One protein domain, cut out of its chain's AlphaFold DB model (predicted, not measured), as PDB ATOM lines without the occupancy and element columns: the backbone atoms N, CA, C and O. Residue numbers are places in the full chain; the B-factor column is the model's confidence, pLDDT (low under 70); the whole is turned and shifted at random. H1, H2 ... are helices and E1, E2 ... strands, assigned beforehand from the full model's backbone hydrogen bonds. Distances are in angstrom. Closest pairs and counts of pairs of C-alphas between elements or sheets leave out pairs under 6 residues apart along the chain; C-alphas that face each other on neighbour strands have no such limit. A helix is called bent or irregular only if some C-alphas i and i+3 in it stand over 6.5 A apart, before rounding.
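This is residues 163 to 294 and 322 to 350 of the 350 residues of the protein "F-box domain-containing protein" of Hypholoma sublateritium (strain FD-334 SS-4) (UniProt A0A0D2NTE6). A twisted wall of seven strands has H1, H2 and H3 in a curved row on one side, from H1 by the edge strand E1 to H3 near E3 and E4, and its other side is bare. The unnamed residues 261 to 285 lie on the helices' side, and beyond E6 the hairpin of E6 and E7 sticks out with residues 336 to 342. The 161 printed residues follow the order E1 H1 E2 H2 E3 H3 E4 E5 E6 E7, with the strands side by side from E1 to E7 in a mixed sheet, where E7 alone is antiparallel to its neighbour. The class is mixed, helices and strands, with under half of the residues in named elements; the whole is compact, with a radius of gyration of the C-alphas of 16.3 A and spans of 47 by 42 by 29 A.

The sheet holds E1, residues 163 to 168, from C-alpha 163 at (-5.770, 12.764, -28.745); E2, 191 to 197, 19.3 A; E3, 225 to 232, 19.5 A; E4, 255 to 260; E5, 286 to 291; E6, 328 to 332; and E7, 345 to 349, ending with C-alpha 349 at (19.485, 10.362, -35.632). The helices are H1, 176 to 186, 15.6 A; H2, 207 to 221, 22.3 A; and H3, 235 to 243, 11.9 A. H2 is irregular: C-alphas 217 and 220 are 7.2 A apart.

E3 and E4 are parallel at 4 degrees, with N 230 and O 257 at 2.7 A, within hydrogen-bond range. E1 and E2 are parallel at 17 degrees, with N 166 and O 194 at 2.8 A. The hairpin E6 and E7 is antiparallel at 165 degrees, with N 348 and O 329 at 2.8 A. Three strand-helix-strand units, each two parallel neighbour strands with a helix between, are E1, H1, E2; E2, H2, E3; and E3, H3, E4, with right-handed crossovers. H1 is on the sheet over E1 and E2, at a height over the sheet of 10.3 A, along the strands. H2 is not on it and touches H1, closest C-alphas Ser 180 and Ser 221 at 5.6 A, the same way at a shallow tilt of 29 degrees. With residues 208 to 212 alone H2 touches H3, closest C-alphas Thr 212 and Leu 241 at 6.5 A, at a steep tilt of 55 degrees. H3 only grazes the sheet, with residues 235 to 238. H1 and H3 are apart. Every O i to N i+4 pair is within hydrogen-bond range in H1 and H3, and 9 of 11 in H2.

The two C-alphas farthest apart, those of Asn 187 and Gly 338, are 48.6 A apart. Residues 295 to 321 are not printed, and C-alphas 294 and 322 are 34.5 A apart across the cut. The links H3 to E4, E4 to E5 and E6 to E7 are long; residues 267 to 273 and 336 to 342 stand free. Mean pLDDT of the printed part is 74.8; 61 residues are under 70, among them 262 to 277 and 332 to 350.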
ATOM      1  N   THR A 163      -6.551  11.556 -29.061       90.31
ATOM      2  CA  THR A 163      -5.770  12.764 -28.745       90.31
ATOM      3  C   THR A 163      -6.505  13.667 -27.762       90.31
ATOM      4  O   THR A 163      -7.668  13.997 -27.983       90.31
ATOM      5  N   LEU A 164      -5.828  14.111 -26.700       89.31
ATOM      6  CA  LEU A 164      -6.391  15.033 -25.711       89.31
ATOM      7  C   LEU A 164      -5.430  16.181 -25.389       89.31
ATOM      8  O   LEU A 164      -4.259  15.961 -25.085       89.31
ATOM      9  N   TYR A 165      -5.952  17.410 -25.393       87.94
ATOM     10  CA  TYR A 165      -5.230  18.600 -24.944       87.94
ATOM     11  C   TYR A 165      -5.749  19.093 -23.596       87.94
ATOM     12  O   TYR A 165      -6.923  19.446 -23.436       87.94
ATOM     13  N   ILE A 166      -4.855  19.182 -22.619       85.44
ATOM     14  CA  ILE A 166      -5.164  19.578 -21.252       85.44
ATOM     15  C   ILE A 166      -4.394  20.849 -20.914       85.44
ATOM     16  O   ILE A 166      -3.176  20.846 -20.764       85.44
ATOM     17  N   ARG A 167      -5.130  21.946 -20.716       84.56
ATOM     18  CA  ARG A 167      -4.567  23.199 -20.211       84.56
ATOM     19  C   ARG A 167      -4.668  23.251 -18.689       84.56
ATOM     20  O   ARG A 167      -5.757  23.404 -18.137       84.56
ATOM     21  N   ILE A 168      -3.529  23.164 -18.018       81.81
ATOM     22  CA  ILE A 168      -3.395  23.137 -16.562       81.81
ATOM     23  C   ILE A 168      -3.159  24.565 -16.052       81.81
ATOM     24  O   ILE A 168      -2.356  25.310 -16.609       81.81
ATOM     25  N   GLY A 169      -3.881  24.963 -14.999       75.12
ATOM     26  CA  GLY A 169      -3.814  26.311 -14.407       75.12
ATOM     27  C   GLY A 169      -4.999  27.231 -14.739       75.12
ATOM     28  O   GLY A 169      -5.104  28.326 -14.182       75.12
ATOM     29  N   SER A 170      -5.929  26.787 -15.594       66.00
ATOM     30  CA  SER A 170      -7.215  27.465 -15.824       66.00
ATOM     31  C   SER A 170      -8.190  27.240 -14.657       66.00
ATOM     32  O   SER A 170      -8.137  26.210 -13.992       66.00
ATOM     33  N   ARG A 171      -9.116  28.185 -14.420       57.34
ATOM     34  CA  ARG A 171     -10.226  28.026 -13.452       57.34
ATOM     35  C   ARG A 171     -11.204  26.908 -13.843       57.34
ATOM     36  O   ARG A 171     -11.962  26.455 -12.993       57.34
ATOM     37  N   ALA A 172     -11.203  26.477 -15.106       58.16
ATOM     38  CA  ALA A 172     -11.984  25.326 -15.543       58.16
ATOM     39  C   ALA A 172     -11.376  24.053 -14.938       58.16
ATOM     40  O   ALA A 172     -10.275  23.652 -15.311       58.16
ATOM     41  N   SER A 173     -12.079  23.452 -13.977       56.72
ATOM     42  CA  SER A 173     -11.617  22.252 -13.290       56.72
ATOM     43  C   SER A 173     -11.489  21.091 -14.273       56.72
ATOM     44  O   SER A 173     -12.451  20.667 -14.916       56.72
ATOM     45  N   LEU A 174     -10.272  20.568 -14.389       68.06
ATOM     46  CA  LEU A 174     -10.012  19.308 -15.065       68.06
ATOM     47  C   LEU A 174     -10.605  18.197 -14.205       68.06
ATOM     48  O   LEU A 174     -10.071  17.847 -13.156       68.06
ATOM     49  N   LYS A 175     -11.755  17.671 -14.620       84.31
ATOM     50  CA  LYS A 175     -12.376  16.546 -13.927       84.31
ATOM     51  C   LYS A 175     -11.701  15.263 -14.388       84.31
ATOM     52  O   LYS A 175     -11.842  14.885 -15.549       84.31
ATOM     53  N   ALA A 176     -11.028  14.580 -13.468       85.06
ATOM     54  CA  ALA A 176     -10.403  13.278 -13.704       85.06
ATOM     55  C   ALA A 176     -11.349  12.273 -14.377       85.06
ATOM     56  O   ALA A 176     -10.963  11.594 -15.324       85.06
ATOM     57  N   ALA A 177     -12.619  12.254 -13.956       87.56
ATOM     58  CA  ALA A 177     -13.652  11.412 -14.554       87.56
ATOM     59  C   ALA A 177     -13.856  11.689 -16.054       87.56
ATOM     60  O   ALA A 177     -14.044  10.759 -16.827       87.56
ATOM     61  N   GLY A 178     -13.772  12.953 -16.485       88.25
ATOM     62  CA  GLY A 178     -13.911  13.319 -17.896       88.25
ATOM     63  C   GLY A 178     -12.731  12.851 -18.746       88.25
ATOM     64  O   GLY A 178     -12.934  12.391 -19.862       88.25
ATOM     65  N   VAL A 179     -11.511  12.920 -18.207       89.19
ATOM     66  CA  VAL A 179     -10.303  12.397 -18.873       89.19
ATOM     67  C   VAL A 179     -10.312  10.872 -18.922       89.19
ATOM     68  O   VAL A 179      -9.981  10.286 -19.945       89.19
ATOM     69  N   SER A 180     -10.737  10.231 -17.836       90.94
ATOM     70  CA  SER A 180     -10.843   8.771 -17.780       90.94
ATOM     71  C   SER A 180     -11.871   8.270 -18.797       90.94
ATOM     72  O   SER A 180     -11.585   7.368 -19.573       90.94
ATOM     73  N   GLU A 181     -13.038   8.916 -18.870       91.88
ATOM     74  CA  GLU A 181     -14.060   8.609 -19.875       91.88
ATOM     75  C   GLU A 181     -13.573   8.879 -21.306       91.88
ATOM     76  O   GLU A 181     -13.904   8.120 -22.215       91.88
ATOM     77  N   TRP A 182     -12.765   9.924 -21.509       92.06
ATOM     78  CA  TRP A 182     -12.142  10.212 -22.800       92.06
ATOM     79  C   TRP A 182     -11.294   9.034 -23.275       92.06
ATOM     80  O   TRP A 182     -11.544   8.477 -24.339       92.06
ATOM     81  N   PHE A 183     -10.336   8.594 -22.462       92.00
ATOM     82  CA  PHE A 183      -9.446   7.501 -22.846       92.00
ATOM     83  C   PHE A 183     -10.130   6.136 -22.837       92.00
ATOM     84  O   PHE A 183      -9.804   5.291 -23.668       92.00
ATOM     85  N   ARG A 184     -11.166   5.938 -22.013       93.88
ATOM     86  CA  ARG A 184     -12.028   4.751 -22.114       93.88
ATOM     87  C   ARG A 184     -12.639   4.626 -23.514       93.88
ATOM     88  O   ARG A 184     -12.710   3.525 -24.051       93.88
ATOM     89  N   ARG A 185     -13.048   5.741 -24.132       93.38
ATOM     90  CA  ARG A 185     -13.592   5.757 -25.504       93.38
ATOM     91  C   ARG A 185     -12.532   5.556 -26.581       93.38
ATOM     92  O   ARG A 185     -12.873   5.071 -27.654       93.38
ATOM     93  N   ALA A 186     -11.266   5.856 -26.292       93.81
ATOM     94  CA  ALA A 186     -10.155   5.514 -27.178       93.81
ATOM     95  C   ALA A 186      -9.968   3.991 -27.317       93.81
ATOM     96  O   ALA A 186      -9.337   3.551 -28.271       93.81
ATOM     97  N   ASN A 187     -10.555   3.178 -26.425       94.31
ATOM     98  CA  ASN A 187     -10.698   1.725 -26.574       94.31
ATOM     99  C   ASN A 187      -9.403   1.023 -27.036       94.31
ATOM    100  O   ASN A 187      -9.385   0.341 -28.059       94.31
ATOM    101  N   GLY A 188      -8.300   1.276 -26.326       93.44
ATOM    102  CA  GLY A 188      -6.989   0.684 -26.616       93.44
ATOM    103  C   GLY A 188      -6.220   1.304 -27.789       93.44
ATOM    104  O   GLY A 188      -5.153   0.810 -28.133       93.44
ATOM    105  N   HIS A 189      -6.727   2.369 -28.420       93.81
ATOM    106  CA  HIS A 189      -5.963   3.090 -29.440       93.81
ATOM    107  C   HIS A 189      -4.763   3.814 -28.814       93.81
ATOM    108  O   HIS A 189      -4.874   4.275 -27.676       93.81
ATOM    109  N   PRO A 190      -3.654   3.983 -29.560       94.62
ATOM    110  CA  PRO A 190      -2.514   4.776 -29.112       94.62
ATOM    111  C   PRO A 190      -2.938   6.196 -28.721       94.62
ATOM    112  O   PRO A 190      -3.514   6.937 -29.523       94.62
ATOM    113  N   ILE A 191      -2.679   6.563 -27.468       93.81
ATOM    114  CA  ILE A 191      -3.089   7.837 -26.885       93.81
ATOM    115  C   ILE A 191      -1.988   8.879 -27.078       93.81
ATOM    116  O   ILE A 191      -0.809   8.652 -26.802       93.81
ATOM    117  N   THR A 192      -2.409  10.068 -27.486       92.12
ATOM    118  CA  THR A 192      -1.606  11.283 -27.522       92.12
ATOM    119  C   THR A 192      -2.139  12.280 -26.497       92.12
ATOM    120  O   THR A 192      -3.252  12.794 -26.624       92.12
ATOM    121  N   LEU A 193      -1.342  12.589 -25.477       91.50
ATOM    122  CA  LEU A 193      -1.704  13.532 -24.422       91.50
ATOM    123  C   LEU A 193      -0.805  14.765 -24.475       91.50
ATOM    124  O   LEU A 193       0.410  14.669 -24.319       91.50
ATOM    125  N   TYR A 194      -1.418  15.936 -24.616       90.38
ATOM    126  CA  TYR A 194      -0.739  17.223 -24.536       90.38
ATOM    127  C   TYR A 194      -1.103  17.948 -23.242       90.38
ATOM    128  O   TYR A 194      -2.274  18.199 -22.964       90.38
ATOM    129  N   LEU A 195      -0.092  18.324 -22.468       88.00
ATOM    130  CA  LEU A 195      -0.210  19.048 -21.208       88.00
ATOM    131  C   LEU A 195       0.362  20.454 -21.377       88.00
ATOM    132  O   LEU A 195       1.533  20.616 -21.710       88.00
ATOM    133  N   ASP A 196      -0.443  21.477 -21.120       86.81
ATOM    134  CA  ASP A 196      -0.038  22.882 -21.200       86.81
ATOM    135  C   ASP A 196      -0.199  23.572 -19.850       86.81
ATOM    136  O   ASP A 196      -1.300  23.948 -19.440       86.81
ATOM    137  N   PHE A 197       0.920  23.732 -19.153       84.62
ATOM    138  CA  PHE A 197       1.011  24.375 -17.854       84.62
ATOM    139  C   PHE A 197       1.076  25.892 -18.024       84.62
ATOM    140  O   PHE A 197       2.142  26.499 -18.193       84.62
ATOM    141  N   VAL A 198      -0.089  26.524 -17.922       80.44
ATOM    142  CA  VAL A 198      -0.214  27.978 -17.920       80.44
ATOM    143  C   VAL A 198      -0.152  28.462 -16.482       80.44
ATOM    144  O   VAL A 198      -1.150  28.508 -15.766       80.44
ATOM    145  N   ARG A 199       1.054  28.831 -16.045       71.12
ATOM    146  CA  ARG A 199       1.245  29.500 -14.757       71.12
ATOM    147  C   ARG A 199       0.613  30.888 -14.826       71.12
ATOM    148  O   ARG A 199       1.097  31.735 -15.573       71.12
ATOM    149  N   ASN A 200      -0.409  31.141 -14.010       64.00
ATOM    150  CA  ASN A 200      -0.754  32.522 -13.689       64.00
ATOM    151  C   ASN A 200       0.290  33.025 -12.675       64.00
ATOM    152  O   ASN A 200       0.504  32.354 -11.652       64.00
ATOM    153  N   PRO A 201       0.986  34.143 -12.943       58.03
ATOM    154  CA  PRO A 201       1.847  34.759 -11.942       58.03
ATOM    155  C   PRO A 201       0.997  35.032 -10.691       58.03
ATOM    156  O   PRO A 201      -0.062  35.642 -10.781       58.03
ATOM    157  N   GLY A 202       1.402  34.472  -9.548       63.53
ATOM    158  CA  GLY A 202       0.668  34.584  -8.280       63.53
ATOM    159  C   GLY A 202      -0.199  33.383  -7.879       63.53
ATOM    160  O   GLY A 202      -0.794  33.417  -6.809       63.53
ATOM    161  N   THR A 203      -0.272  32.303  -8.671       63.22
ATOM    162  CA  THR A 203      -0.977  31.087  -8.210       63.22
ATOM    163  C   THR A 203      -0.165  30.386  -7.106       63.22
ATOM    164  O   THR A 203       0.984  30.029  -7.379       63.22
ATOM    165  N   PRO A 204      -0.710  30.170  -5.891       64.62
ATOM    166  CA  PRO A 204       0.017  29.520  -4.801       64.62
ATOM    167  C   PRO A 204       0.377  28.064  -5.112       64.62
ATOM    168  O   PRO A 204      -0.357  27.362  -5.811       64.62
ATOM    169  N   MET A 205       1.475  27.598  -4.513       57.41
ATOM    170  CA  MET A 205       2.009  26.233  -4.631       57.41
ATOM    171  C   MET A 205       0.994  25.141  -4.237       57.41
ATOM    172  O   MET A 205       1.059  24.033  -4.752       57.41
ATOM    173  N   ALA A 206      -0.006  25.481  -3.411       55.22
ATOM    174  CA  ALA A 206      -1.100  24.602  -2.984       55.22
ATOM    175  C   ALA A 206      -1.939  24.000  -4.133       55.22
ATOM    176  O   ALA A 206      -2.664  23.043  -3.908       55.22
ATOM    177  N   ARG A 207      -1.842  24.510  -5.371       65.25
ATOM    178  CA  ARG A 207      -2.490  23.875  -6.538       65.25
ATOM    179  C   ARG A 207      -1.685  22.733  -7.164       65.25
ATOM    180  O   ARG A 207      -2.197  22.059  -8.051       65.25
ATOM    181  N   LEU A 208      -0.433  22.518  -6.754       65.12
ATOM    182  CA  LEU A 208       0.380  21.414  -7.274       65.12
ATOM    183  C   LEU A 208      -0.090  20.064  -6.724       65.12
ATOM    184  O   LEU A 208      -0.138  19.103  -7.480       65.12
ATOM    185  N   THR A 209      -0.539  20.001  -5.468       71.00
ATOM    186  CA  THR A 209      -1.136  18.783  -4.890       71.00
ATOM    187  C   THR A 209      -2.393  18.351  -5.644       71.00
ATOM    188  O   THR A 209      -2.575  17.161  -5.892       71.00
ATOM    189  N   ASP A 210      -3.215  19.305  -6.093       78.00
ATOM    190  CA  ASP A 210      -4.396  19.025  -6.922       78.00
ATOM    191  C   ASP A 210      -4.004  18.430  -8.278       78.00
ATOM    192  O   ASP A 210      -4.670  17.530  -8.790       78.00
ATOM    193  N   ILE A 211      -2.902  18.916  -8.855       78.25
ATOM    194  CA  ILE A 211      -2.356  18.423 -10.121       78.25
ATOM    195  C   ILE A 211      -1.819  17.000  -9.946       78.25
ATOM    196  O   ILE A 211      -2.158  16.122 -10.741       78.25
ATOM    197  N   THR A 212      -1.041  16.738  -8.895       79.25
ATOM    198  CA  THR A 212      -0.525  15.394  -8.596       79.25
ATOM    199  C   THR A 212      -1.665  14.408  -8.351       79.25
ATOM    200  O   THR A 212      -1.672  13.317  -8.924       79.25
ATOM    201  N   HIS A 213      -2.679  14.797  -7.570       83.38
ATOM    202  CA  HIS A 213      -3.871  13.976  -7.350       83.38
ATOM    203  C   HIS A 213      -4.623  13.709  -8.660       83.38
ATOM    204  O   HIS A 213      -5.015  12.574  -8.938       83.38
ATOM    205  N   PHE A 214      -4.792  14.733  -9.497       85.69
ATOM    206  CA  PHE A 214      -5.396  14.591 -10.816       85.69
ATOM    207  C   PHE A 214      -4.636  13.572 -11.677       85.69
ATOM    208  O   PHE A 214      -5.245  12.629 -12.182       85.69
ATOM    209  N   PHE A 215      -3.312  13.679 -11.782       85.25
ATOM    210  CA  PHE A 215      -2.516  12.730 -12.559       85.25
ATOM    211  C   PHE A 215      -2.549  11.314 -11.993       85.25
ATOM    212  O   PHE A 215      -2.665  10.354 -12.756       85.25
ATOM    213  N   ARG A 216      -2.529  11.175 -10.665       86.31
ATOM    214  CA  ARG A 216      -2.711   9.883  -9.996       86.31
ATOM    215  C   ARG A 216      -4.063   9.262 -10.351       86.31
ATOM    216  O   ARG A 216      -4.127   8.070 -10.626       86.31
ATOM    217  N   SER A 217      -5.120  10.070 -10.403       88.25
ATOM    218  CA  SER A 217      -6.472   9.593 -10.711       88.25
ATOM    219  C   SER A 217      -6.682   9.193 -12.176       88.25
ATOM    220  O   SER A 217      -7.480   8.297 -12.432       88.25
ATOM    221  N   ILE A 218      -5.967   9.803 -13.132       89.50
ATOM    222  CA  ILE A 218      -6.074   9.438 -14.559       89.50
ATOM    223  C   ILE A 218      -5.051   8.382 -14.989       89.50
ATOM    224  O   ILE A 218      -5.201   7.810 -16.064       89.50
ATOM    225  N   SER A 219      -4.044   8.094 -14.156       89.62
ATOM    226  CA  SER A 219      -2.993   7.105 -14.423       89.62
ATOM    227  C   SER A 219      -3.522   5.752 -14.923       89.62
ATOM    228  O   SER A 219      -2.975   5.254 -15.903       89.62
ATOM    229  N   PRO A 220      -4.596   5.161 -14.352       90.75
ATOM    230  CA  PRO A 220      -5.112   3.875 -14.833       90.75
ATOM    231  C   PRO A 220      -5.676   3.921 -16.261       90.75
ATOM    232  O   PRO A 220      -5.875   2.881 -16.874       90.75
ATOM    233  N   SER A 221      -5.968   5.114 -16.788       90.56
ATOM    234  CA  SER A 221      -6.509   5.304 -18.140       90.56
ATOM    235  C   SER A 221      -5.425   5.569 -19.194       90.56
ATOM    236  O   SER A 221      -5.753   5.722 -20.366       90.56
ATOM    237  N   LEU A 222      -4.149   5.646 -18.796       89.81
ATOM    238  CA  LEU A 222      -3.018   5.988 -19.670       89.81
ATOM    239  C   LEU A 222      -2.232   4.766 -20.177       89.81
ATOM    240  O   LEU A 222      -1.137   4.939 -20.691       89.81
ATOM    241  N   VAL A 223      -2.784   3.552 -20.074       90.12
ATOM    242  CA  VAL A 223      -2.098   2.291 -20.437       90.12
ATOM    243  C   VAL A 223      -1.573   2.291 -21.882       90.12
ATOM    244  O   VAL A 223      -0.514   1.750 -22.154       90.12
ATOM    245  N   CYS A 224      -2.278   2.947 -22.810       93.75
ATOM    246  CA  CYS A 224      -1.886   3.033 -24.222       93.75
ATOM    247  C   CYS A 224      -1.233   4.378 -24.582       93.75
ATOM    248  O   CYS A 224      -1.349   4.829 -25.722       93.75
ATOM    249  N   LEU A 225      -0.623   5.085 -23.621       94.31
ATOM    250  CA  LEU A 225      -0.006   6.390 -23.865       94.31
ATOM    251  C   LEU A 225       1.232   6.257 -24.758       94.31
ATOM    252  O   LEU A 225       2.325   5.992 -24.275       94.31
ATOM    253  N   SER A 226       1.059   6.527 -26.053       94.81
ATOM    254  CA  SER A 226       2.129   6.457 -27.050       94.81
ATOM    255  C   SER A 226       2.893   7.760 -27.226       94.81
ATOM    256  O   SER A 226       4.069   7.759 -27.600       94.81
ATOM    257  N   HIS A 227       2.228   8.889 -26.977       93.62
ATOM    258  CA  HIS A 227       2.807  10.214 -27.158       93.62
ATOM    259  C   HIS A 227       2.416  11.137 -26.008       93.62
ATOM    260  O   HIS A 227       1.240  11.402 -25.769       93.62
ATOM    261  N   LEU A 228       3.424  11.668 -25.319       92.19
ATOM    262  CA  LEU A 228       3.274  12.687 -24.292       92.19
ATOM    263  C   LEU A 228       3.936  13.994 -24.735       92.19
ATOM    264  O   LEU A 228       5.149  14.060 -24.932       92.19
ATOM    265  N   GLY A 229       3.146  15.053 -24.861       91.44
ATOM    266  CA  GLY A 229       3.630  16.408 -25.083       91.44
ATOM    267  C   GLY A 229       3.436  17.267 -23.840       91.44
ATOM    268  O   GLY A 229       2.351  17.315 -23.272       91.44
ATOM    269  N   ILE A 230       4.469  17.983 -23.418       89.25
ATOM    270  CA  ILE A 230       4.469  18.814 -22.220       89.25
ATOM    271  C   ILE A 230       4.968  20.206 -22.578       89.25
ATOM    272  O   ILE A 230       6.081  20.389 -23.065       89.25
ATOM    273  N   ARG A 231       4.163  21.217 -22.279       87.44
ATOM    274  CA  ARG A 231       4.510  22.631 -22.386       87.44
ATOM    275  C   ARG A 231       4.456  23.245 -20.999       87.44
ATOM    276  O   ARG A 231       3.395  23.292 -20.389       87.44
ATOM    277  N   ALA A 232       5.580  23.752 -20.508       86.12
ATOM    278  CA  ALA A 232       5.640  24.413 -19.212       86.12
ATOM    279  C   ALA A 232       6.521  25.655 -19.262       86.12
ATOM    280  O   ALA A 232       7.672  25.608 -19.690       86.12
ATOM    281  N   ARG A 233       6.003  26.786 -18.776       83.06
ATOM    282  CA  ARG A 233       6.766  28.045 -18.759       83.06
ATOM    283  C   ARG A 233       7.975  28.001 -17.824       83.06
ATOM    284  O   ARG A 233       8.980  28.633 -18.120       83.06
ATOM    285  N   ASN A 234       7.876  27.261 -16.720       76.94
ATOM    286  CA  ASN A 234       8.940  27.097 -15.735       76.94
ATOM    287  C   ASN A 234       9.201  25.596 -15.504       76.94
ATOM    288  O   ASN A 234       8.263  24.815 -15.349       76.94
ATOM    289  N   LEU A 235      10.480  25.224 -15.468       72.25
ATOM    290  CA  LEU A 235      10.970  23.896 -15.116       72.25
ATOM    291  C   LEU A 235      10.579  23.438 -13.717       72.25
ATOM    292  O   LEU A 235      10.373  22.251 -13.531       72.25
ATOM    293  N   ASP A 236      10.451  24.336 -12.744       73.81
ATOM    294  CA  ASP A 236      10.064  23.964 -11.380       73.81
ATOM    295  C   ASP A 236       8.661  23.344 -11.352       73.81
ATOM    296  O   ASP A 236       8.397  22.427 -10.588       73.81
ATOM    297  N   THR A 237       7.773  23.774 -12.257       72.94
ATOM    298  CA  THR A 237       6.454  23.149 -12.433       72.94
ATOM    299  C   THR A 237       6.567  21.721 -12.955       72.94
ATOM    300  O   THR A 237       5.761  20.876 -12.583       72.94
ATOM    301  N   LEU A 238       7.569  21.451 -13.797       74.94
ATOM    302  CA  LEU A 238       7.885  20.089 -14.207       74.94
ATOM    303  C   LEU A 238       8.487  19.321 -13.034       74.94
ATOM    304  O   LEU A 238       7.980  18.264 -12.705       74.94
ATOM    305  N   LYS A 239       9.493  19.866 -12.344       72.88
ATOM    306  CA  LYS A 239      10.116  19.195 -11.195       72.88
ATOM    307  C   LYS A 239       9.078  18.738 -10.179       72.88
ATOM    308  O   LYS A 239       9.039  17.555  -9.897       72.88
ATOM    309  N   SER A 240       8.156  19.596  -9.747       71.38
ATOM    310  CA  SER A 240       7.108  19.182  -8.803       71.38
ATOM    311  C   SER A 240       6.135  18.135  -9.354       71.38
ATOM    312  O   SER A 240       5.596  17.347  -8.584       71.38
ATOM    313  N   LEU A 241       5.906  18.095 -10.671       69.56
ATOM    314  CA  LEU A 241       5.122  17.028 -11.304       69.56
ATOM    315  C   LEU A 241       5.838  15.669 -11.220       69.56
ATOM    316  O   LEU A 241       5.182  14.632 -11.229       69.56
ATOM    317  N   PHE A 242       7.169  15.695 -11.154       69.69
ATOM    318  CA  PHE A 242       8.041  14.531 -11.276       69.69
ATOM    319  C   PHE A 242       8.797  14.170  -9.986       69.69
ATOM    320  O   PHE A 242       9.421  13.116  -9.922       69.69
ATOM    321  N   GLU A 243       8.745  15.018  -8.957       68.12
ATOM    322  CA  GLU A 243       9.311  14.779  -7.622       68.12
ATOM    323  C   GLU A 243       8.593  13.630  -6.905       68.12
ATOM    324  O   GLU A 243       9.223  12.871  -6.172       68.12
ATOM    325  N   GLU A 244       7.296  13.444  -7.171       67.31
ATOM    326  CA  GLU A 244       6.625  12.178  -6.896       67.31
ATOM    327  C   GLU A 244       6.678  11.308  -8.153       67.31
ATOM    328  O   GLU A 244       6.173  11.721  -9.200       67.31
ATOM    329  N   PRO A 245       7.259  10.100  -8.090       62.66
ATOM    330  CA  PRO A 245       7.443   9.303  -9.282       62.66
ATOM    331  C   PRO A 245       6.073   8.832  -9.778       62.66
ATOM    332  O   PRO A 245       5.421   7.982  -9.157       62.66
ATOM    333  N   LEU A 246       5.635   9.421 -10.892       67.69
ATOM    334  CA  LEU A 246       4.387   9.085 -11.559       67.69
ATOM    335  C   LEU A 246       4.391   7.581 -11.833       67.69
ATOM    336  O   LEU A 246       5.267   7.053 -12.512       67.69
ATOM    337  N   ASN A 247       3.416   6.878 -11.265       74.94
ATOM    338  CA  ASN A 247       3.264   5.432 -11.420       74.94
ATOM    339  C   ASN A 247       2.546   5.099 -12.738       74.94
ATOM    340  O   ASN A 247       1.676   4.233 -12.783       74.94
ATOM    341  N   TRP A 248       2.845   5.874 -13.779       83.25
ATOM    342  CA  TRP A 248       2.235   5.707 -15.083       83.25
ATOM    343  C   TRP A 248       2.815   4.463 -15.725       83.25
ATOM    344  O   TRP A 248       4.033   4.278 -15.745       83.25
ATOM    345  N   ASP A 249       1.932   3.635 -16.262       84.56
ATOM    346  CA  ASP A 249       2.350   2.632 -17.217       84.56
ATOM    347  C   ASP A 249       2.700   3.356 -18.519       84.56
ATOM    348  O   ASP A 249       1.841   3.899 -19.208       84.56
ATOM    349  N   ILE A 250       3.997   3.463 -18.773       86.00
ATOM    350  CA  ILE A 250       4.590   4.122 -19.940       86.00
ATOM    351  C   ILE A 250       5.282   3.095 -20.836       86.00
ATOM    352  O   ILE A 250       6.162   3.452 -21.619       86.00
ATOM    353  N   SER A 251       4.915   1.818 -20.701       89.31
ATOM    354  CA  SER A 251       5.438   0.731 -21.529       89.31
ATOM    355  C   SER A 251       5.232   0.981 -23.023       89.31
ATOM    356  O   SER A 251       6.078   0.586 -23.811       89.31
ATOM    357  N   GLU A 252       4.193   1.728 -23.399       93.19
ATOM    358  CA  GLU A 252       3.888   2.082 -24.791       93.19
ATOM    359  C   GLU A 252       4.379   3.486 -25.196       93.19
ATOM    360  O   GLU A 252       4.121   3.940 -26.310       93.19
ATOM    361  N   LEU A 253       5.083   4.217 -24.319       93.69
ATOM    362  CA  LEU A 253       5.471   5.601 -24.595       93.69
ATOM    363  C   LEU A 253       6.638   5.663 -25.587       93.69
ATOM    364  O   LEU A 253       7.802   5.491 -25.226       93.69
ATOM    365  N   HIS A 254       6.320   6.002 -26.834       92.56
ATOM    366  CA  HIS A 254       7.281   6.087 -27.934       92.56
ATOM    367  C   HIS A 254       7.733   7.512 -28.255       92.56
ATOM    368  O   HIS A 254       8.829   7.696 -28.789       92.56
ATOM    369  N   GLN A 255       6.916   8.519 -27.945       91.25
ATOM    370  CA  GLN A 255       7.224   9.918 -28.229       91.25
ATOM    371  C   GLN A 255       7.065  10.800 -26.988       91.25
ATOM    372  O   GLN A 255       6.000  10.843 -26.372       91.25
ATOM    373  N   LEU A 256       8.108  11.568 -26.669       90.44
ATOM    374  CA  LEU A 256       8.100  12.565 -25.602       90.44
ATOM    375  C   LEU A 256       8.535  13.924 -26.149       90.44
ATOM    376  O   LEU A 256       9.666  14.083 -26.606       90.44
ATOM    377  N   ASP A 257       7.657  14.917 -26.055       89.44
ATOM    378  CA  ASP A 257       7.953  16.288 -26.461       89.44
ATOM    379  C   ASP A 257       7.872  17.222 -25.254       89.44
ATOM    380  O   ASP A 257       6.810  17.388 -24.669       89.44
ATOM    381  N   ILE A 258       8.968  17.887 -24.889       87.06
ATOM    382  CA  ILE A 258       9.010  18.850 -23.783       87.06
ATOM    383  C   ILE A 258       9.374  20.233 -24.325       87.06
ATOM    384  O   ILE A 258      10.398  20.425 -24.987       87.06
ATOM    385  N   ARG A 259       8.532  21.224 -24.019       86.19
ATOM    386  CA  ARG A 259       8.719  22.631 -24.385       86.19
ATOM    387  C   ARG A 259       8.736  23.536 -23.162       86.19
ATOM    388  O   ARG A 259       7.775  23.557 -22.393       86.19
ATOM    389  N   THR A 260       9.792  24.335 -23.001       84.19
ATOM    390  CA  THR A 260       9.925  25.246 -21.851       84.19
ATOM    391  C   THR A 260      10.761  26.491 -22.146       84.19
ATOM    392  O   THR A 260      11.666  26.436 -22.970       84.19
ATOM    393  N   HIS A 261      10.475  27.633 -21.505       75.62
ATOM    394  CA  HIS A 261      11.245  28.873 -21.725       75.62
ATOM    395  C   HIS A 261      12.690  28.762 -21.222       75.62
ATOM    396  O   HIS A 261      13.577  29.428 -21.744       75.62
ATOM    397  N   PHE A 262      12.941  27.909 -20.227       66.62
ATOM    398  CA  PHE A 262      14.204  27.884 -19.492       66.62
ATOM    399  C   PHE A 262      15.006  26.605 -19.716       66.62
ATOM    400  O   PHE A 262      15.548  26.055 -18.765       66.62
ATOM    401  N   LEU A 263      15.171  26.139 -20.959       62.38
ATOM    402  CA  LEU A 263      16.081  25.009 -21.214       62.38
ATOM    403  C   LEU A 263      17.511  25.273 -20.694       62.38
ATOM    404  O   LEU A 263      18.169  24.342 -20.255       62.38
ATOM    405  N   GLY A 264      17.967  26.533 -20.656       53.47
ATOM    406  CA  GLY A 264      19.278  26.902 -20.098       53.47
ATOM    407  C   GLY A 264      19.401  26.766 -18.571       53.47
ATOM    408  O   GLY A 264      20.515  26.720 -18.056       53.47
ATOM    409  N   GLY A 265      18.274  26.689 -17.848       52.53
ATOM    410  CA  GLY A 265      18.222  26.462 -16.399       52.53
ATOM    411  C   GLY A 265      18.156  24.981 -16.011       52.53
ATOM    412  O   GLY A 265      18.473  24.633 -14.872       52.53
ATOM    413  N   LEU A 266      17.820  24.094 -16.958       55.62
ATOM    414  CA  LEU A 266      18.204  22.691 -16.858       55.62
ATOM    415  C   LEU A 266      19.723  22.665 -17.033       55.62
ATOM    416  O   LEU A 266      20.241  22.414 -18.120       55.62
ATOM    417  N   LYS A 267      20.464  22.898 -15.947       52.72
ATOM    418  CA  LYS A 267      21.755  22.234 -15.814       52.72
ATOM    419  C   LYS A 267      21.419  20.747 -15.782       52.72
ATOM    420  O   LYS A 267      21.211  20.197 -14.703       52.72
ATOM    421  N   LEU A 268      21.289  20.145 -16.969       53.75
ATOM    422  CA  LEU A 268      21.414  18.712 -17.196       53.75
ATOM    423  C   LEU A 268      22.841  18.393 -16.776       53.75
ATOM    424  O   LEU A 268      23.764  18.351 -17.585       53.75
ATOM    425  N   SER A 269      23.038  18.364 -15.466       45.72
ATOM    426  CA  SER A 269      24.340  18.167 -14.848       45.72
ATOM    427  C   SER A 269      24.774  16.735 -15.148       45.72
ATOM    428  O   SER A 269      25.963  16.450 -15.240       45.72
ATOM    429  N   SER A 270      23.777  15.873 -15.384       50.41
ATOM    430  CA  SER A 270      23.888  14.563 -15.995       50.41
ATOM    431  C   SER A 270      22.916  14.435 -17.187       50.41
ATOM    432  O   SER A 270      21.786  14.932 -17.110       50.41
ATOM    433  N   PRO A 271      23.291  13.713 -18.263       52.81
ATOM    434  CA  PRO A 271      22.378  13.289 -19.334       52.81
ATOM    435  C   PRO A 271      21.112  12.571 -18.832       52.81
ATOM    436  O   PRO A 271      20.118  12.503 -19.549       52.81
ATOM    437  N   GLN A 272      21.128  12.065 -17.592       54.06
ATOM    438  CA  GLN A 272      20.009  11.356 -16.975       54.06
ATOM    439  C   GLN A 272      18.967  12.251 -16.279       54.06
ATOM    440  O   GLN A 272      17.943  11.746 -15.826       54.06
ATOM    441  N   ASP A 273      19.158  13.568 -16.171       60.44
ATOM    442  CA  ASP A 273      18.213  14.431 -15.436       60.44
ATOM    443  C   ASP A 273      16.778  14.497 -16.021       60.44
ATOM    444  O   ASP A 273      15.835  14.498 -15.230       60.44
ATOM    445  N   PRO A 274      16.542  14.463 -17.352       56.75
ATOM    446  CA  PRO A 274      15.206  14.278 -17.925       56.75
ATOM    447  C   PRO A 274      14.761  12.807 -17.892       56.75
ATOM    448  O   PRO A 274      13.640  12.498 -18.272       56.75
ATOM    449  N   LEU A 275      15.638  11.884 -17.495       59.62
ATOM    450  CA  LEU A 275      15.368  10.445 -17.448       59.62
ATOM    451  C   LEU A 275      14.935   9.999 -16.045       59.62
ATOM    452  O   LEU A 275      14.184   9.041 -15.921       59.62
ATOM    453  N   LYS A 276      15.283  10.769 -15.003       63.75
ATOM    454  CA  LYS A 276      14.710  10.649 -13.648       63.75
ATOM    455  C   LYS A 276      13.195  10.884 -13.598       63.75
ATOM    456  O   LYS A 276      12.580  10.651 -12.566       63.75
ATOM    457  N   LEU A 277      12.601  11.350 -14.699       64.44
ATOM    458  CA  LEU A 277      11.158  11.536 -14.848       64.44
ATOM    459  C   LEU A 277      10.377  10.223 -14.739       64.44
ATOM    460  O   LEU A 277       9.191  10.243 -14.412       64.44
ATOM    461  N   PHE A 278      11.026   9.095 -15.026       72.56
ATOM    462  CA  PHE A 278      10.374   7.803 -15.134       72.56
ATOM    463  C   PHE A 278      10.978   6.792 -14.161       72.56
ATOM    464  O   PHE A 278      12.192   6.733 -13.983       72.56
ATOM    465  N   LYS A 279      10.121   5.965 -13.546       70.69
ATOM    466  CA  LYS A 279      10.566   4.855 -12.681       70.69
ATOM    467  C   LYS A 279      11.357   3.800 -13.455       70.69
ATOM    468  O   LYS A 279      12.261   3.182 -12.903       70.69
ATOM    469  N   SER A 280      10.997   3.603 -14.717       77.44
ATOM    470  CA  SER A 280      11.646   2.715 -15.676       77.44
ATOM    471  C   SER A 280      11.776   3.442 -17.013       77.44
ATOM    472  O   SER A 280      10.899   4.243 -17.332       77.44
ATOM    473  N   PRO A 281      12.823   3.182 -17.807       78.62
ATOM    474  CA  PRO A 281      12.980   3.808 -19.115       78.62
ATOM    475  C   PRO A 281      11.878   3.322 -20.082       78.62
ATOM    476  O   PRO A 281      11.813   2.122 -20.345       78.62
ATOM    477  N   PRO A 282      10.985   4.198 -20.590       84.88
ATOM    478  CA  PRO A 282      10.037   3.817 -21.639       84.88
ATOM    479  C   PRO A 282      10.747   3.516 -22.974       84.88
ATOM    480  O   PRO A 282      11.876   3.956 -23.180       84.88
ATOM    481  N   PRO A 283      10.115   2.818 -23.931       89.44
ATOM    482  CA  PRO A 283      10.694   2.567 -25.252       89.44
ATOM    483  C   PRO A 283      10.551   3.794 -26.171       89.44
ATOM    484  O   PRO A 283       9.907   3.739 -27.228       89.44
ATOM    485  N   LEU A 284      11.139   4.933 -25.773       88.62
ATOM    486  CA  LEU A 284      11.088   6.140 -26.599       88.62
ATOM    487  C   LEU A 284      11.863   5.911 -27.888       88.62
ATOM    488  O   LEU A 284      13.058   5.627 -27.883       88.62
ATOM    489  N   THR A 285      11.184   6.153 -28.998       88.25
ATOM    490  CA  THR A 285      11.795   6.260 -30.320       88.25
ATOM    491  C   THR A 285      12.103   7.716 -30.657       88.25
ATOM    492  O   THR A 285      13.031   7.981 -31.423       88.25
ATOM    493  N   ARG A 286      11.362   8.665 -30.061       85.81
ATOM    494  CA  ARG A 286      11.467  10.104 -30.313       85.81
ATOM    495  C   ARG A 286      11.468  10.917 -29.018       85.81
ATOM    496  O   ARG A 286      10.506  10.882 -28.253       85.81
ATOM    497  N   LEU A 287      12.499  11.742 -28.847       87.00
ATOM    498  CA  LEU A 287      12.579  12.755 -27.794       87.00
ATOM    499  C   LEU A 287      12.769  14.149 -28.403       87.00
ATOM    500  O   LEU A 287      13.759  14.397 -29.095       87.00
ATOM    501  N   THR A 288      11.860  15.079 -28.112       85.19
ATOM    502  CA  THR A 288      11.998  16.489 -28.498       85.19
ATOM    503  C   THR A 288      12.141  17.368 -27.270       85.19
ATOM    504  O   THR A 288      11.239  17.425 -26.439       85.19
ATOM    505  N   LEU A 289      13.223  18.141 -27.197       83.56
ATOM    506  CA  LEU A 289      13.399  19.207 -26.214       83.56
ATOM    507  C   LEU A 289      13.522  20.537 -26.963       83.56
ATOM    508  O   LEU A 289      14.469  20.750 -27.724       83.56
ATOM    509  N   ALA A 290      12.550  21.433 -26.783       82.44
ATOM    510  CA  ALA A 290      12.524  22.707 -27.500       82.44
ATOM    511  C   ALA A 290      12.225  23.903 -26.583       82.44
ATOM    512  O   ALA A 290      11.503  23.769 -25.592       82.44
ATOM    513  N   PRO A 291      12.772  25.094 -26.880       78.38
ATOM    514  CA  PRO A 291      12.477  26.279 -26.113       78.38
ATOM    515  C   PRO A 291      11.038  26.690 -26.400       78.38
ATOM    516  O   PRO A 291      10.523  26.525 -27.511       78.38
ATOM    517  N   LEU A 292      10.381  27.246 -25.394       77.38
ATOM    518  CA  LEU A 292       9.075  27.836 -25.584       77.38
ATOM    519  C   LEU A 292       9.244  29.242 -26.172       77.38
ATOM    520  O   LEU A 292       9.804  30.120 -25.521       77.38
ATOM    521  N   ILE A 293       8.776  29.446 -27.403       73.25
ATOM    522  CA  ILE A 293       8.772  30.759 -28.059       73.25
ATOM    523  C   ILE A 293       7.523  31.500 -27.568       73.25
ATOM    524  O   ILE A 293       6.406  31.013 -27.751       73.25
ATOM    525  N   ASP A 294       7.704  32.628 -26.873       62.47
ATOM    526  CA  ASP A 294       6.594  33.417 -26.327       62.47
ATOM    527  C   ASP A 294       5.962  34.283 -27.424       62.47
ATOM    528  O   ASP A 294       6.131  35.496 -27.476       62.47
ATOM    529  N   GLN A 322      20.556   1.861 -21.659       55.62
ATOM    530  CA  GLN A 322      19.141   1.650 -21.345       55.62
ATOM    531  C   GLN A 322      18.165   2.197 -22.402       55.62
ATOM    532  O   GLN A 322      16.987   1.857 -22.361       55.62
ATOM    533  N   TRP A 323      18.637   3.009 -23.352       62.84
ATOM    534  CA  TRP A 323      17.811   3.632 -24.395       62.84
ATOM    535  C   TRP A 323      18.330   3.346 -25.803       62.84
ATOM    536  O   TRP A 323      18.221   4.181 -26.698       62.84
ATOM    537  N   SER A 324      18.870   2.149 -26.020       66.75
ATOM    538  CA  SER A 324      19.337   1.688 -27.337       66.75
ATOM    539  C   SER A 324      18.273   1.755 -28.446       66.75
ATOM    540  O   SER A 324      18.617   1.717 -29.622       66.75
ATOM    541  N   GLN A 325      16.990   1.878 -28.086       63.94
ATOM    542  CA  GLN A 325      15.863   2.024 -29.015       63.94
ATOM    543  C   GLN A 325      15.593   3.471 -29.461       63.94
ATOM    544  O   GLN A 325      14.767   3.701 -30.350       63.94
ATOM    545  N   LEU A 326      16.262   4.456 -28.861       72.12
ATOM    546  CA  LEU A 326      16.090   5.858 -29.208       72.12
ATOM    547  C   LEU A 326      16.676   6.097 -30.599       72.12
ATOM    548  O   LEU A 326      17.884   6.127 -30.778       72.12
ATOM    549  N   THR A 327      15.811   6.270 -31.594       68.75
ATOM    550  CA  THR A 327      16.242   6.493 -32.985       68.75
ATOM    551  C   THR A 327      16.358   7.976 -33.323       68.75
ATOM    552  O   THR A 327      16.990   8.347 -34.315       68.75
ATOM    553  N   TYR A 328      15.730   8.840 -32.519       71.06
ATOM    554  CA  TYR A 328      15.565  10.246 -32.847       71.06
ATOM    555  C   TYR A 328      15.606  11.154 -31.616       71.06
ATOM    556  O   TYR A 328      14.774  11.053 -30.710       71.06
ATOM    557  N   ILE A 329      16.507  12.138 -31.652       74.25
ATOM    558  CA  ILE A 329      16.541  13.259 -30.713       74.25
ATOM    559  C   ILE A 329      16.479  14.571 -31.482       74.25
ATOM    560  O   ILE A 329      17.284  14.831 -32.380       74.25
ATOM    561  N   ARG A 330      15.571  15.454 -31.069       71.56
ATOM    562  CA  ARG A 330      15.528  16.836 -31.544       71.56
ATOM    563  C   ARG A 330      15.775  17.803 -30.401       71.56
ATOM    564  O   ARG A 330      15.007  17.857 -29.443       71.56
ATOM    565  N   LEU A 331      16.819  18.609 -30.553       71.69
ATOM    566  CA  LEU A 331      17.151  19.706 -29.654       71.69
ATOM    567  C   LEU A 331      17.006  21.015 -30.423       71.69
ATOM    568  O   LEU A 331      17.660  21.234 -31.443       71.69
ATOM    569  N   SER A 332      16.155  21.900 -29.930       66.44
ATOM    570  CA  SER A 332      16.076  23.264 -30.448       66.44
ATOM    571  C   SER A 332      16.763  24.202 -29.456       66.44
ATOM    572  O   SER A 332      16.565  24.079 -28.249       66.44
ATOM    573  N   ALA A 333      17.577  25.138 -29.942       56.94
ATOM    574  CA  ALA A 333      18.189  26.166 -29.102       56.94
ATOM    575  C   ALA A 333      17.377  27.471 -29.194       56.94
ATOM    576  O   ALA A 333      16.941  27.831 -30.292       56.94
ATOM    577  N   PRO A 334      17.154  28.195 -28.081       49.59
ATOM    578  CA  PRO A 334      16.652  29.559 -28.154       49.59
ATOM    579  C   PRO A 334      17.766  30.433 -28.735       49.59
ATOM    580  O   PRO A 334      18.860  30.484 -28.180       49.59
ATOM    581  N   ILE A 335      17.508  31.081 -29.868       49.06
ATOM    582  CA  ILE A 335      18.433  32.053 -30.446       49.06
ATOM    583  C   ILE A 335      17.779  33.424 -30.384       49.06
ATOM    584  O   ILE A 335      16.755  33.652 -31.023       49.06
ATOM    585  N   ASP A 336      18.406  34.318 -29.631       48.22
ATOM    586  CA  ASP A 336      18.153  35.749 -29.674       48.22
ATOM    587  C   ASP A 336      19.240  36.373 -30.559       48.22
ATOM    588  O   ASP A 336      20.402  36.445 -30.166       48.22
ATOM    589  N   LEU A 337      18.908  36.695 -31.813       42.84
ATOM    590  CA  LEU A 337      19.868  37.285 -32.760       42.84
ATOM    591  C   LEU A 337      19.429  38.631 -33.336       42.84
ATOM    592  O   LEU A 337      20.144  39.153 -34.183       42.84
ATOM    593  N   GLY A 338      18.282  39.201 -32.945       46.66
ATOM    594  CA  GLY A 338      17.812  40.509 -33.451       46.66
ATOM    595  C   GLY A 338      17.617  40.620 -34.979       46.66
ATOM    596  O   GLY A 338      17.148  41.634 -35.484       46.66
ATOM    597  N   LEU A 339      17.940  39.570 -35.728       46.62
ATOM    598  CA  LEU A 339      17.815  39.420 -37.168       46.62
ATOM    599  C   LEU A 339      16.715  38.382 -37.354       46.62
ATOM    600  O   LEU A 339      16.851  37.291 -36.812       46.62
ATOM    601  N   GLY A 340      15.634  38.684 -38.076       50.97
ATOM    602  CA  GLY A 340      14.444  37.826 -38.239       50.97
ATOM    603  C   GLY A 340      14.653  36.464 -38.934       50.97
ATOM    604  O   GLY A 340      13.832  36.052 -39.750       50.97
ATOM    605  N   ARG A 341      15.747  35.752 -38.655       48.88
ATOM    606  CA  ARG A 341      16.078  34.418 -39.151       48.88
ATOM    607  C   ARG A 341      15.611  33.358 -38.153       48.88
ATOM    608  O   ARG A 341      15.695  33.533 -36.942       48.88
ATOM    609  N   ARG A 342      15.101  32.241 -38.681       51.88
ATOM    610  CA  ARG A 342      14.628  31.100 -37.880       51.88
ATOM    611  C   ARG A 342      15.800  30.450 -37.119       51.88
ATOM    612  O   ARG A 342      16.882  30.345 -37.698       51.88
ATOM    613  N   PRO A 343      15.598  29.987 -35.871       54.00
ATOM    614  CA  PRO A 343      16.649  29.331 -35.100       54.00
ATOM    615  C   PRO A 343      17.054  27.985 -35.735       54.00
ATOM    616  O   PRO A 343      16.192  27.272 -36.265       54.00
ATOM    617  N   PRO A 344      18.341  27.601 -35.663       53.25
ATOM    618  CA  PRO A 344      18.822  26.298 -36.086       53.25
ATOM    619  C   PRO A 344      18.200  25.215 -35.203       53.25
ATOM    620  O   PRO A 344      18.147  25.317 -33.975       53.25
ATOM    621  N   THR A 345      17.705  24.168 -35.852       52.66
ATOM    622  CA  THR A 345      17.208  22.966 -35.186       52.66
ATOM    623  C   THR A 345      18.284  21.895 -35.279       52.66
ATOM    624  O   THR A 345      18.743  21.569 -36.371       52.66
ATOM    625  N   ILE A 346      18.637  21.281 -34.156       57.44
ATOM    626  CA  ILE A 346      19.552  20.144 -34.134       57.44
ATOM    627  C   ILE A 346      18.698  18.879 -34.139       57.44
ATOM    628  O   ILE A 346      17.881  18.661 -33.247       57.44
ATOM    629  N   THR A 347      18.862  18.057 -35.169       53.59
ATOM    630  CA  THR A 347      18.271  16.717 -35.223       53.59
ATOM    631  C   THR A 347      19.409  15.713 -35.219       53.59
ATOM    632  O   THR A 347      20.259  15.753 -36.106       53.59
ATOM    633  N   LEU A 348      19.436  14.848 -34.213       55.22
ATOM    634  CA  LEU A 348      20.366  13.735 -34.096       55.22
ATOM    635  C   LEU A 348      19.564  12.457 -34.350       55.22
ATOM    636  O   LEU A 348      18.629  12.150 -33.610       55.22
ATOM    637  N   ARG A 349      19.901  11.750 -35.428       56.22
ATOM    638  CA  ARG A 349      19.485  10.362 -35.632       56.22
ATOM    639  C   ARG A 349      20.603   9.512 -35.038       56.22
ATOM    640  O   ARG A 349      21.749   9.710 -35.439       56.22
ATOM    641  N   ILE A 350      20.274   8.718 -34.023       55.41
ATOM    642  CA  ILE A 350      21.243   7.907 -33.271       55.41
ATOM    643  C   ILE A 350      21.620   6.675 -34.083       55.41
ATOM    644  O   ILE A 350      20.717   6.142 -34.775       55.41
TER     645      ILE A 350